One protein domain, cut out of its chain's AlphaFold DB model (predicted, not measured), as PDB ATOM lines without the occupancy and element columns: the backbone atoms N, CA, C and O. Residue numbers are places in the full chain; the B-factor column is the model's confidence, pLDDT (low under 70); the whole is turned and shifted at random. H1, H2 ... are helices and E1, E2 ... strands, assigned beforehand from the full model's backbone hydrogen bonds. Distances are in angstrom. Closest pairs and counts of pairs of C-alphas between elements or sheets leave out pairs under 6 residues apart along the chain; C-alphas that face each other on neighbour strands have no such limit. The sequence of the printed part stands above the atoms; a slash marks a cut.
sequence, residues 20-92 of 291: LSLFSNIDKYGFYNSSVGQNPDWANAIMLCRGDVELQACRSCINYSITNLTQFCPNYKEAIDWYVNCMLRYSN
ATOM      1  N   LEU A  20     137.586 112.152 110.147       43.41
ATOM      2  CA  LEU A  20     137.849 111.031 109.240       43.41
ATOM      3  C   LEU A  20     136.934 109.812 109.462       43.41
ATOM      4  O   LEU A  20     136.432 109.274 108.480       43.41
ATOM      5  N   SER A  21     136.702 109.387 110.710       48.84
ATOM      6  CA  SER A  21     135.880 108.204 111.029       48.84
ATOM      7  C   SER A  21     134.374 108.433 110.883       48.84
ATOM      8  O   SER A  21     133.635 107.518 110.540       48.84
ATOM      9  N   LEU A  22     133.900 109.656 111.126       55.28
ATOM     10  CA  LEU A  22     132.509 110.019 110.864       55.28
ATOM     11  C   LEU A  22     132.256 110.042 109.350       55.28
ATOM     12  O   LEU A  22     131.279 109.494 108.852       55.28
ATOM     13  N   PHE A  23     133.196 110.622 108.606       57.66
ATOM     14  CA  PHE A  23     133.058 110.855 107.176       57.66
ATOM     15  C   PHE A  23     133.339 109.648 106.287       57.66
ATOM     16  O   PHE A  23     132.957 109.680 105.118       57.66
ATOM     17  N   SER A  24     133.999 108.611 106.804       55.75
ATOM     18  CA  SER A  24     134.084 107.310 106.134       55.75
ATOM     19  C   SER A  24     132.765 106.537 106.188       55.75
ATOM     20  O   SER A  24     132.574 105.628 105.390       55.75
ATOM     21  N   ASN A  25     131.877 106.890 107.125       63.19
ATOM     22  CA  ASN A  25     130.605 106.209 107.358       63.19
ATOM     23  C   ASN A  25     129.391 106.970 106.808       63.19
ATOM     24  O   ASN A  25     128.291 106.425 106.831       63.19
ATOM     25  N   ILE A  26     129.569 108.209 106.331       70.06
ATOM     26  CA  ILE A  26     128.532 108.888 105.548       70.06
ATOM     27  C   ILE A  26     128.355 108.083 104.264       70.06
ATOM     28  O   ILE A  26     129.315 107.886 103.512       70.06
ATOM     29  N   ASP A  27     127.141 107.594 104.033       70.88
ATOM     30  CA  ASP A  27     126.843 106.823 102.839       70.88
ATOM     31  C   ASP A  27     126.986 107.679 101.565       70.88
ATOM     32  O   ASP A  27     127.138 108.905 101.594       70.88
ATOM     33  N   LYS A  28     126.920 107.033 100.397       68.62
ATOM     34  CA  LYS A  28     126.965 107.727  99.097       68.62
ATOM     35  C   LYS A  28     125.885 108.820  98.960       68.62
ATOM     36  O   LYS A  28     125.997 109.679  98.089       68.62
ATOM     37  N   TYR A  29     124.849 108.774  99.790       70.88
ATOM     38  CA  TYR A  29     123.659 109.613  99.755       70.88
ATOM     39  C   TYR A  29     123.698 110.735 100.807       70.88
ATOM     40  O   TYR A  29     122.745 111.503 100.924       70.88
ATOM     41  N   GLY A  30     124.808 110.870 101.540       79.12
ATOM     42  CA  GLY A  30     124.992 111.933 102.519       79.12
ATOM     43  C   GLY A  30     124.304 111.673 103.858       79.12
ATOM     44  O   GLY A  30     124.131 112.613 104.631       79.12
ATOM     45  N   PHE A  31     123.901 110.438 104.151       84.00
ATOM     46  CA  PHE A  31     123.254 110.069 105.403       84.00
ATOM     47  C   PHE A  31     124.183 109.261 106.307       84.00
ATOM     48  O   PHE A  31     124.971 108.426 105.861       84.00
ATOM     49  N   TYR A  32     124.088 109.524 107.605       82.12
ATOM     50  CA  TYR A  32     124.789 108.784 108.643       82.12
ATOM     51  C   TYR A  32     123.869 108.606 109.844       82.12
ATOM     52  O   TYR A  32     123.264 109.571 110.317       82.12
ATOM     53  N   ASN A  33     123.793 107.380 110.354       79.69
ATOM     54  CA  ASN A  33     123.121 107.067 111.604       79.69
ATOM     55  C   ASN A  33     124.103 106.419 112.585       79.69
ATOM     56  O   ASN A  33     125.072 105.761 112.204       79.69
ATOM     57  N   SER A  34     123.878 106.654 113.872       76.44
ATOM     58  CA  SER A  34     124.662 106.026 114.926       76.44
ATOM     59  C   SER A  34     123.845 105.900 116.194       76.44
ATOM     60  O   SER A  34     123.073 106.795 116.543       76.44
ATOM     61  N   SER A  35     124.063 104.797 116.892       74.75
ATOM     62  CA  SER A  35     123.515 104.532 118.212       74.75
ATOM     63  C   SER A  35     124.670 104.179 119.131       74.75
ATOM     64  O   SER A  35     125.510 103.344 118.792       74.75
ATOM     65  N   VAL A  36     124.734 104.839 120.278       70.88
ATOM     66  CA  VAL A  36     125.859 104.756 121.208       70.88
ATOM     67  C   VAL A  36     125.330 104.630 122.629       70.88
ATOM     68  O   VAL A  36     124.328 105.247 122.975       70.88
ATOM     69  N   GLY A  37     126.032 103.861 123.458       66.19
ATOM     70  CA  GLY A  37     125.730 103.708 124.879       66.19
ATOM     71  C   GLY A  37     124.949 102.437 125.208       66.19
ATOM     72  O   GLY A  37     124.727 101.567 124.366       66.19
ATOM     73  N   GLN A  38     124.577 102.315 126.479       62.41
ATOM     74  CA  GLN A  38     123.795 101.209 127.037       62.41
ATOM     75  C   GLN A  38     122.718 101.793 127.952       62.41
ATOM     76  O   GLN A  38     122.899 102.881 128.488       62.41
ATOM     77  N   ASN A  39     121.599 101.087 128.137       57.91
ATOM     78  CA  ASN A  39     120.512 101.514 129.028       57.91
ATOM     79  C   ASN A  39     121.061 101.882 130.428       57.91
ATOM     80  O   ASN A  39     121.753 101.041 131.009       57.91
ATOM     81  N   PRO A  40     120.782 103.083 130.982       63.59
ATOM     82  CA  PRO A  40     119.825 104.124 130.550       63.59
ATOM     83  C   PRO A  40     120.396 105.255 129.682       63.59
ATOM     84  O   PRO A  40     119.647 106.137 129.262       63.59
ATOM     85  N   ASP A  41     121.689 105.219 129.383       67.62
ATOM     86  CA  ASP A  41     122.464 106.304 128.773       67.62
ATOM     87  C   ASP A  41     122.689 106.087 127.271       67.62
ATOM     88  O   ASP A  41     123.756 106.358 126.724       67.62
ATOM     89  N   TRP A  42     121.692 105.536 126.589       68.12
ATOM     90  CA  TRP A  42     121.787 105.312 125.158       68.12
ATOM     91  C   TRP A  42     121.389 106.596 124.402       68.12
ATOM     92  O   TRP A  42     120.512 107.355 124.826       68.12
ATOM     93  N   ALA A  43     122.049 106.848 123.276       73.50
ATOM     94  CA  ALA A  43     121.805 107.993 122.416       73.50
ATOM     95  C   ALA A  43     121.831 107.580 120.947       73.50
ATOM     96  O   ALA A  43     122.734 106.876 120.496       73.50
ATOM     97  N   ASN A  44     120.850 108.064 120.197       75.50
ATOM     98  CA  ASN A  44     120.757 107.921 118.755       75.50
ATOM     99  C   ASN A  44     121.072 109.271 118.115       75.50
ATOM    100  O   ASN A  44     120.609 110.308 118.596       75.50
ATOM    101  N   ALA A  45     121.802 109.256 117.007       79.75
ATOM    102  CA  ALA A  45     122.066 110.426 116.191       79.75
ATOM    103  C   ALA A  45     121.861 110.111 114.708       79.75
ATOM    104  O   ALA A  45     122.226 109.033 114.236       79.75
ATOM    105  N   ILE A  46     121.312 111.079 113.979       81.69
ATOM    106  CA  ILE A  46     121.315 111.098 112.520       81.69
ATOM    107  C   ILE A  46     121.910 112.397 112.006       81.69
ATOM    108  O   ILE A  46     121.742 113.472 112.592       81.69
ATOM    109  N   MET A  47     122.596 112.277 110.883       86.94
ATOM    110  CA  MET A  47     123.172 113.372 110.128       86.94
ATOM    111  C   MET A  47     122.775 113.187 108.674       86.94
ATOM    112  O   MET A  47     122.839 112.075 108.151       86.94
ATOM    113  N   LEU A  48     122.352 114.264 108.027       86.81
ATOM    114  CA  LEU A  48     121.887 114.216 106.649       86.81
ATOM    115  C   LEU A  48     122.386 115.438 105.884       86.81
ATOM    116  O   LEU A  48     122.045 116.566 106.227       86.81
ATOM    117  N   CYS A  49     123.178 115.216 104.842       89.19
ATOM    118  CA  CYS A  49     123.548 116.228 103.860       89.19
ATOM    119  C   CYS A  49     122.349 116.573 102.980       89.19
ATOM    120  O   CYS A  49     121.505 115.722 102.692       89.19
ATOM    121  N   ARG A  50     122.303 117.803 102.475       88.44
ATOM    122  CA  ARG A  50     121.390 118.145 101.385       88.44
ATOM    123  C   ARG A  50     121.807 117.410 100.104       88.44
ATOM    124  O   ARG A  50     122.999 117.284  99.839       88.44
ATOM    125  N   GLY A  51     120.842 116.905  99.334       85.75
ATOM    126  CA  GLY A  51     121.110 115.942  98.252       85.75
ATOM    127  C   GLY A  51     121.955 116.456  97.076       85.75
ATOM    128  O   GLY A  51     122.504 115.652  96.331       85.75
ATOM    129  N   ASP A  52     122.081 117.770  96.917       81.69
ATOM    130  CA  ASP A  52     122.881 118.461  95.896       81.69
ATOM    131  C   ASP A  52     124.238 118.978  96.413       81.69
ATOM    132  O   ASP A  52     124.985 119.612  95.668       81.69
ATOM    133  N   VAL A  53     124.556 118.762  97.691       83.69
ATOM    134  CA  VAL A  53     125.754 119.324  98.325       83.69
ATOM    135  C   VAL A  53     126.944 118.381  98.177       83.69
ATOM    136  O   VAL A  53     126.870 117.192  98.478       83.69
ATOM    137  N   GLU A  54     128.088 118.939  97.776       82.56
ATOM    138  CA  GLU A  54     129.349 118.205  97.734       82.56
ATOM    139  C   GLU A  54     129.773 117.735  99.133       82.56
ATOM    140  O   GLU A  54     129.652 118.454 100.130       82.56
ATOM    141  N   LEU A  55     130.354 116.536  99.202       78.12
ATOM    142  CA  LEU A  55     130.728 115.894 100.456       78.12
ATOM    143  C   LEU A  55     131.572 116.798 101.375       78.12
ATOM    144  O   LEU A  55     131.294 116.850 102.567       78.12
ATOM    145  N   GLN A  56     132.554 117.554 100.867       80.25
ATOM    146  CA  GLN A  56     133.391 118.429 101.712       80.25
ATOM    147  C   GLN A  56     132.616 119.598 102.338       80.25
ATOM    148  O   GLN A  56     132.807 119.919 103.516       80.25
ATOM    149  N   ALA A  57     131.698 120.203 101.585       79.88
ATOM    150  CA  ALA A  57     130.827 121.250 102.104       79.88
ATOM    151  C   ALA A  57     129.857 120.686 103.155       79.88
ATOM    152  O   ALA A  57     129.648 121.300 104.206       79.88
ATOM    153  N   CYS A  58     129.329 119.476 102.936       83.50
ATOM    154  CA  CYS A  58     128.510 118.805 103.944       83.50
ATOM    155  C   CYS A  58     129.301 118.502 105.226       83.50
ATOM    156  O   CYS A  58     128.826 118.778 106.326       83.50
ATOM    157  N   ARG A  59     130.532 117.991 105.104       80.31
ATOM    158  CA  ARG A  59     131.417 117.705 106.246       80.31
ATOM    159  C   ARG A  59     131.621 118.927 107.135       80.31
ATOM    160  O   ARG A  59     131.506 118.838 108.356       80.31
ATOM    161  N   SER A  60     131.883 120.069 106.507       82.00
ATOM    162  CA  SER A  60     132.046 121.348 107.201       82.00
ATOM    163  C   SER A  60     130.761 121.752 107.927       82.00
ATOM    164  O   SER A  60     130.804 122.116 109.102       82.00
ATOM    165  N   CYS A  61     129.610 121.593 107.269       80.88
ATOM    166  CA  CYS A  61     128.299 121.851 107.862       80.88
ATOM    167  C   CYS A  61     128.026 120.973 109.096       80.88
ATOM    168  O   CYS A  61     127.613 121.481 110.139       80.88
ATOM    169  N   ILE A  62     128.301 119.670 109.014       80.56
ATOM    170  CA  ILE A  62     128.094 118.731 110.124       80.56
ATOM    171  C   ILE A  62     128.991 119.067 111.320       80.56
ATOM    172  O   ILE A  62     128.493 119.152 112.441       80.56
ATOM    173  N   ASN A  63     130.283 119.330 111.104       79.62
ATOM    174  CA  ASN A  63     131.201 119.720 112.183       79.62
ATOM    175  C   ASN A  63     130.749 121.002 112.895       79.62
ATOM    176  O   ASN A  63     130.789 121.094 114.127       79.62
ATOM    177  N   TYR A  64     130.295 121.982 112.117       77.12
ATOM    178  CA  TYR A  64     129.755 123.222 112.657       77.12
ATOM    179  C   TYR A  64     128.480 122.971 113.472       77.12
ATOM    180  O   TYR A  64     128.339 123.490 114.579       77.12
ATOM    181  N   SER A  65     127.602 122.094 112.981       76.19
ATOM    182  CA  SER A  65     126.354 121.716 113.657       76.19
ATOM    183  C   SER A  65     126.608 121.031 114.996       76.19
ATOM    184  O   SER A  65     125.965 121.363 115.986       76.19
ATOM    185  N   ILE A  66     127.579 120.114 115.055       74.50
ATOM    186  CA  ILE A  66     127.997 119.451 116.299       74.50
ATOM    187  C   ILE A  66     128.483 120.492 117.313       74.50
ATOM    188  O   ILE A  66     128.057 120.488 118.469       74.50
ATOM    189  N   THR A  67     129.354 121.403 116.879       73.81
ATOM    190  CA  THR A  67     129.923 122.438 117.756       73.81
ATOM    191  C   THR A  67     128.831 123.356 118.304       73.81
ATOM    192  O   THR A  67     128.765 123.594 119.508       73.81
ATOM    193  N   ASN A  68     127.911 123.804 117.450       69.69
ATOM    194  CA  ASN A  68     126.821 124.675 117.876       69.69
ATOM    195  C   ASN A  68     125.839 123.956 118.800       69.69
ATOM    196  O   ASN A  68     125.518 124.469 119.871       69.69
ATOM    197  N   LEU A  69     125.396 122.749 118.450       67.00
ATOM    198  CA  LEU A  69     124.464 121.998 119.289       67.00
ATOM    199  C   LEU A  69     125.023 121.711 120.681       67.00
ATOM    200  O   LEU A  69     124.288 121.760 121.662       67.00
ATOM    201  N   THR A  70     126.318 121.441 120.785       66.62
ATOM    202  CA  THR A  70     126.960 121.157 122.076       66.62
ATOM    203  C   THR A  70     127.146 122.416 122.913       66.62
ATOM    204  O   THR A  70     126.990 122.370 124.132       66.62
ATOM    205  N   GLN A  71     127.396 123.555 122.265       66.88
ATOM    206  CA  GLN A  71     127.491 124.850 122.930       66.88
ATOM    207  C   GLN A  71     126.130 125.357 123.429       66.88
ATOM    208  O   GLN A  71     126.028 125.834 124.560       66.88
ATOM    209  N   PHE A  72     125.089 125.272 122.598       65.81
ATOM    210  CA  PHE A  72     123.776 125.854 122.897       65.81
ATOM    211  C   PHE A  72     122.858 124.913 123.683       65.81
ATOM    212  O   PHE A  72     122.005 125.380 124.439       65.81
ATOM    213  N   CYS A  73     123.050 123.597 123.553       65.56
ATOM    214  CA  CYS A  73     122.213 122.586 124.193       65.56
ATOM    215  C   CYS A  73     123.020 121.624 125.092       65.56
ATOM    216  O   CYS A  73     122.901 120.410 124.932       65.56
ATOM    217  N   PRO A  74     123.802 122.110 126.079       64.06
ATOM    218  CA  PRO A  74     124.737 121.264 126.824       64.06
ATOM    219  C   PRO A  74     124.062 120.190 127.688       64.06
ATOM    220  O   PRO A  74     124.682 119.178 127.970       64.06
ATOM    221  N   ASN A  75     122.807 120.388 128.110       69.44
ATOM    222  CA  ASN A  75     122.095 119.483 129.026       69.44
ATOM    223  C   ASN A  75     120.811 118.892 128.424       69.44
ATOM    224  O   ASN A  75     119.995 118.308 129.144       69.44
ATOM    225  N   TYR A  76     120.585 119.088 127.125       70.00
ATOM    226  CA  TYR A  76     119.398 118.564 126.463       70.00
ATOM    227  C   TYR A  76     119.662 117.143 125.996       70.00
ATOM    228  O   TYR A  76     120.734 116.819 125.496       70.00
ATOM    229  N   LYS A  77     118.660 116.288 126.171       73.88
ATOM    230  CA  LYS A  77     118.746 114.879 125.776       73.88
ATOM    231  C   LYS A  77     118.209 114.621 124.371       73.88
ATOM    232  O   LYS A  77     118.323 113.513 123.860       73.88
ATOM    233  N   GLU A  78     117.645 115.648 123.746       74.00
ATOM    234  CA  GLU A  78     117.233 115.649 122.354       74.00
ATOM    235  C   GLU A  78     117.399 117.043 121.748       74.00
ATOM    236  O   GLU A  78     117.098 118.053 122.390       74.00
ATOM    237  N   ALA A  79     117.872 117.098 120.507       74.62
ATOM    238  CA  ALA A  79     117.926 118.325 119.726       74.62
ATOM    239  C   ALA A  79     117.954 118.009 118.231       74.62
ATOM    240  O   ALA A  79     118.362 116.923 117.808       74.62
ATOM    241  N   ILE A  80     117.533 118.982 117.430       79.31
ATOM    242  CA  ILE A  80     117.658 118.962 115.978       79.31
ATOM    243  C   ILE A  80     118.092 120.344 115.485       79.31
ATOM    244  O   ILE A  80     117.530 121.361 115.895       79.31
ATOM    245  N   ASP A  81     119.075 120.356 114.592       78.94
ATOM    246  CA  ASP A  81     119.579 121.542 113.911       78.94
ATOM    247  C   ASP A  81     119.475 121.352 112.396       78.94
ATOM    248  O   ASP A  81     119.912 120.333 111.849       78.94
ATOM    249  N   TRP A  82     118.876 122.333 111.726       79.50
ATOM    250  CA  TRP A  82     118.751 122.389 110.275       79.50
ATOM    251  C   TRP A  82     119.579 123.553 109.732       79.50
ATOM    252  O   TRP A  82     119.203 124.722 109.850       79.50
ATOM    253  N   TYR A  83     120.653 123.216 109.026       80.44
ATOM    254  CA  TYR A  83     121.439 124.153 108.236       80.44
ATOM    255  C   TYR A  83     121.003 124.191 106.776       80.44
ATOM    256  O   TYR A  83     120.121 123.462 106.319       80.44
ATOM    257  N   VAL A  84     121.626 125.095 106.020       80.62
ATOM    258  CA  VAL A  84     121.457 125.201 104.564       80.62
ATOM    259  C   VAL A  84     121.876 123.906 103.862       80.62
ATOM    260  O   VAL A  84     121.210 123.489 102.917       80.62
ATOM    261  N   ASN A  85     122.943 123.265 104.351       83.19
ATOM    262  CA  ASN A  85     123.613 122.153 103.675       83.19
ATOM    263  C   ASN A  85     123.478 120.810 104.397       83.19
ATOM    264  O   ASN A  85     123.847 119.781 103.834       83.19
ATOM    265  N   CYS A  86     122.999 120.803 105.640       84.69
ATOM    266  CA  CYS A  86     122.907 119.589 106.433       84.69
ATOM    267  C   CYS A  86     121.861 119.692 107.546       84.69
ATOM    268  O   CYS A  86     121.384 120.772 107.889       84.69
ATOM    269  N   MET A  87     121.534 118.543 108.113       85.06
ATOM    270  CA  MET A  87     120.689 118.354 109.280       85.06
ATOM    271  C   MET A  87     121.447 117.485 110.275       85.06
ATOM    272  O   MET A  87     122.075 116.500 109.878       85.06
ATOM    273  N   LEU A  88     121.354 117.816 111.558       83.50
ATOM    274  CA  LEU A  88     121.822 116.967 112.647       83.50
ATOM    275  C   LEU A  88     120.703 116.812 113.666       83.50
ATOM    276  O   LEU A  88     120.099 117.796 114.082       83.50
ATOM    277  N   ARG A  89     120.445 115.584 114.102       81.81
ATOM    278  CA  ARG A  89     119.490 115.299 115.173       81.81
ATOM    279  C   ARG A  89     120.061 114.255 116.112       81.81
ATOM    280  O   ARG A  89     120.578 113.248 115.643       81.81
ATOM    281  N   TYR A  90     119.910 114.459 117.416       77.56
ATOM    282  CA  TYR A  90     120.190 113.437 118.424       77.56
ATOM    283  C   TYR A  90     119.036 113.301 119.417       77.56
ATOM    284  O   TYR A  90     118.260 114.241 119.612       77.56
ATOM    285  N   SER A  91     118.891 112.122 120.020       76.25
ATOM    286  CA  SER A  91     117.876 111.841 121.040       76.25
ATOM    287  C   SER A  91     118.243 110.629 121.898       76.25
ATOM    288  O   SER A  91     118.869 109.687 121.413       76.25
ATOM    289  N   ASN A  92     117.787 110.636 123.148       72.50
ATOM    290  CA  ASN A  92     117.832 109.520 124.092       72.50
ATOM    291  C   ASN A  92     116.454 108.832 124.289       72.50
ATOM    292  O   ASN A  92     116.242 108.189 125.321       72.50
TER     293      ASN A  92
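Overview. This is residues 20 to 92 of the 291 residues of the protein "Gnk2-homologous domain-containing protein" of Camellia sinensis (UniProt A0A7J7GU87). A nearly flat sheet of four antiparallel strands makes a wall, and one long helix, H2, runs slantwise over one face of it, covering E4 and E3 and only just E2; the other face has no named helix. The very short helix H1 only grazes the sheet near the edge strand E1. The 73 printed residues hold two named helices and four named strands, in the order H1, E1, E2, H2, E3, E4, and the sheet's order is E1, E2, E4, E3. The class is mixed, helices and strands; the whole is compact, with a radius of gyration of the C-alphas of 12.2 A, and elongated, spanning 37 by 23 by 19 A.

Along the chain. H1 is residues 20 to 23, from C-alpha 20 at (137.849, 111.031, 109.240). E1 is residues 31 to 36, 16.9 A long from first to last C-alpha, and E2 is residues 43 to 49, 20.4 A. H2 is residues 55 to 72, 25.5 A long, beginning at C-alpha 55 at (130.728, 115.894, 100.456). E3 is residues 78 to 82, 13.9 A, and E4 is residues 86 to 91, 17.3 A, ending at C-alpha 91 at (117.876, 111.841, 121.040).

Arrangement. E1 and E2 form a hairpin, antiparallel at 169 degrees, with N 34 and O 45 2.9 A apart, within hydrogen-bond range. E2 and E4 are antiparallel at 171 degrees, with N 46 and O 89 at 2.8 A. E4 and E3, also a hairpin, are antiparallel at 174 degrees, with N 81 and O 88 at 2.8 A. The edge strands E1 and E3 are apart. H2 is on the sheet at a height of 8.5 A, slantwise to the strands, at 40 degrees to E4 on the local plane. It lies over E4 and E3, and only just over E2, on which 3 of its 18 C-alphas fall. The closest C-alphas of H2 and E4 are those of Cys 61 and Cys 86, 6.0 A apart. E2, H2 and E3 form a split strand-helix-strand unit, two strands running the same way with E4 between them in the sheet; its crossover is left-handed. H1 and E1 are near each other, with 5 pairs of C-alphas within 10 A. H1 and H2 are close but not clearly touching, the closest C-alphas being those of Phe 23 and Arg 59, 7.1 A apart. In H2 every O i to N i+4 pair is within hydrogen-bond range; H1 is too short for such a pair, and its one O i to N i+3 pair is not within range.

Size, cuts and confidence. The C-alphas farthest apart, of Pro 40 and Asp 52, are 37.6 A apart. The printed part has no cut, and no link is long. The mean pLDDT of the printed part is 74.4; residues 20 to 25, 28, 37 to 42 and 68 to 75 are under 70.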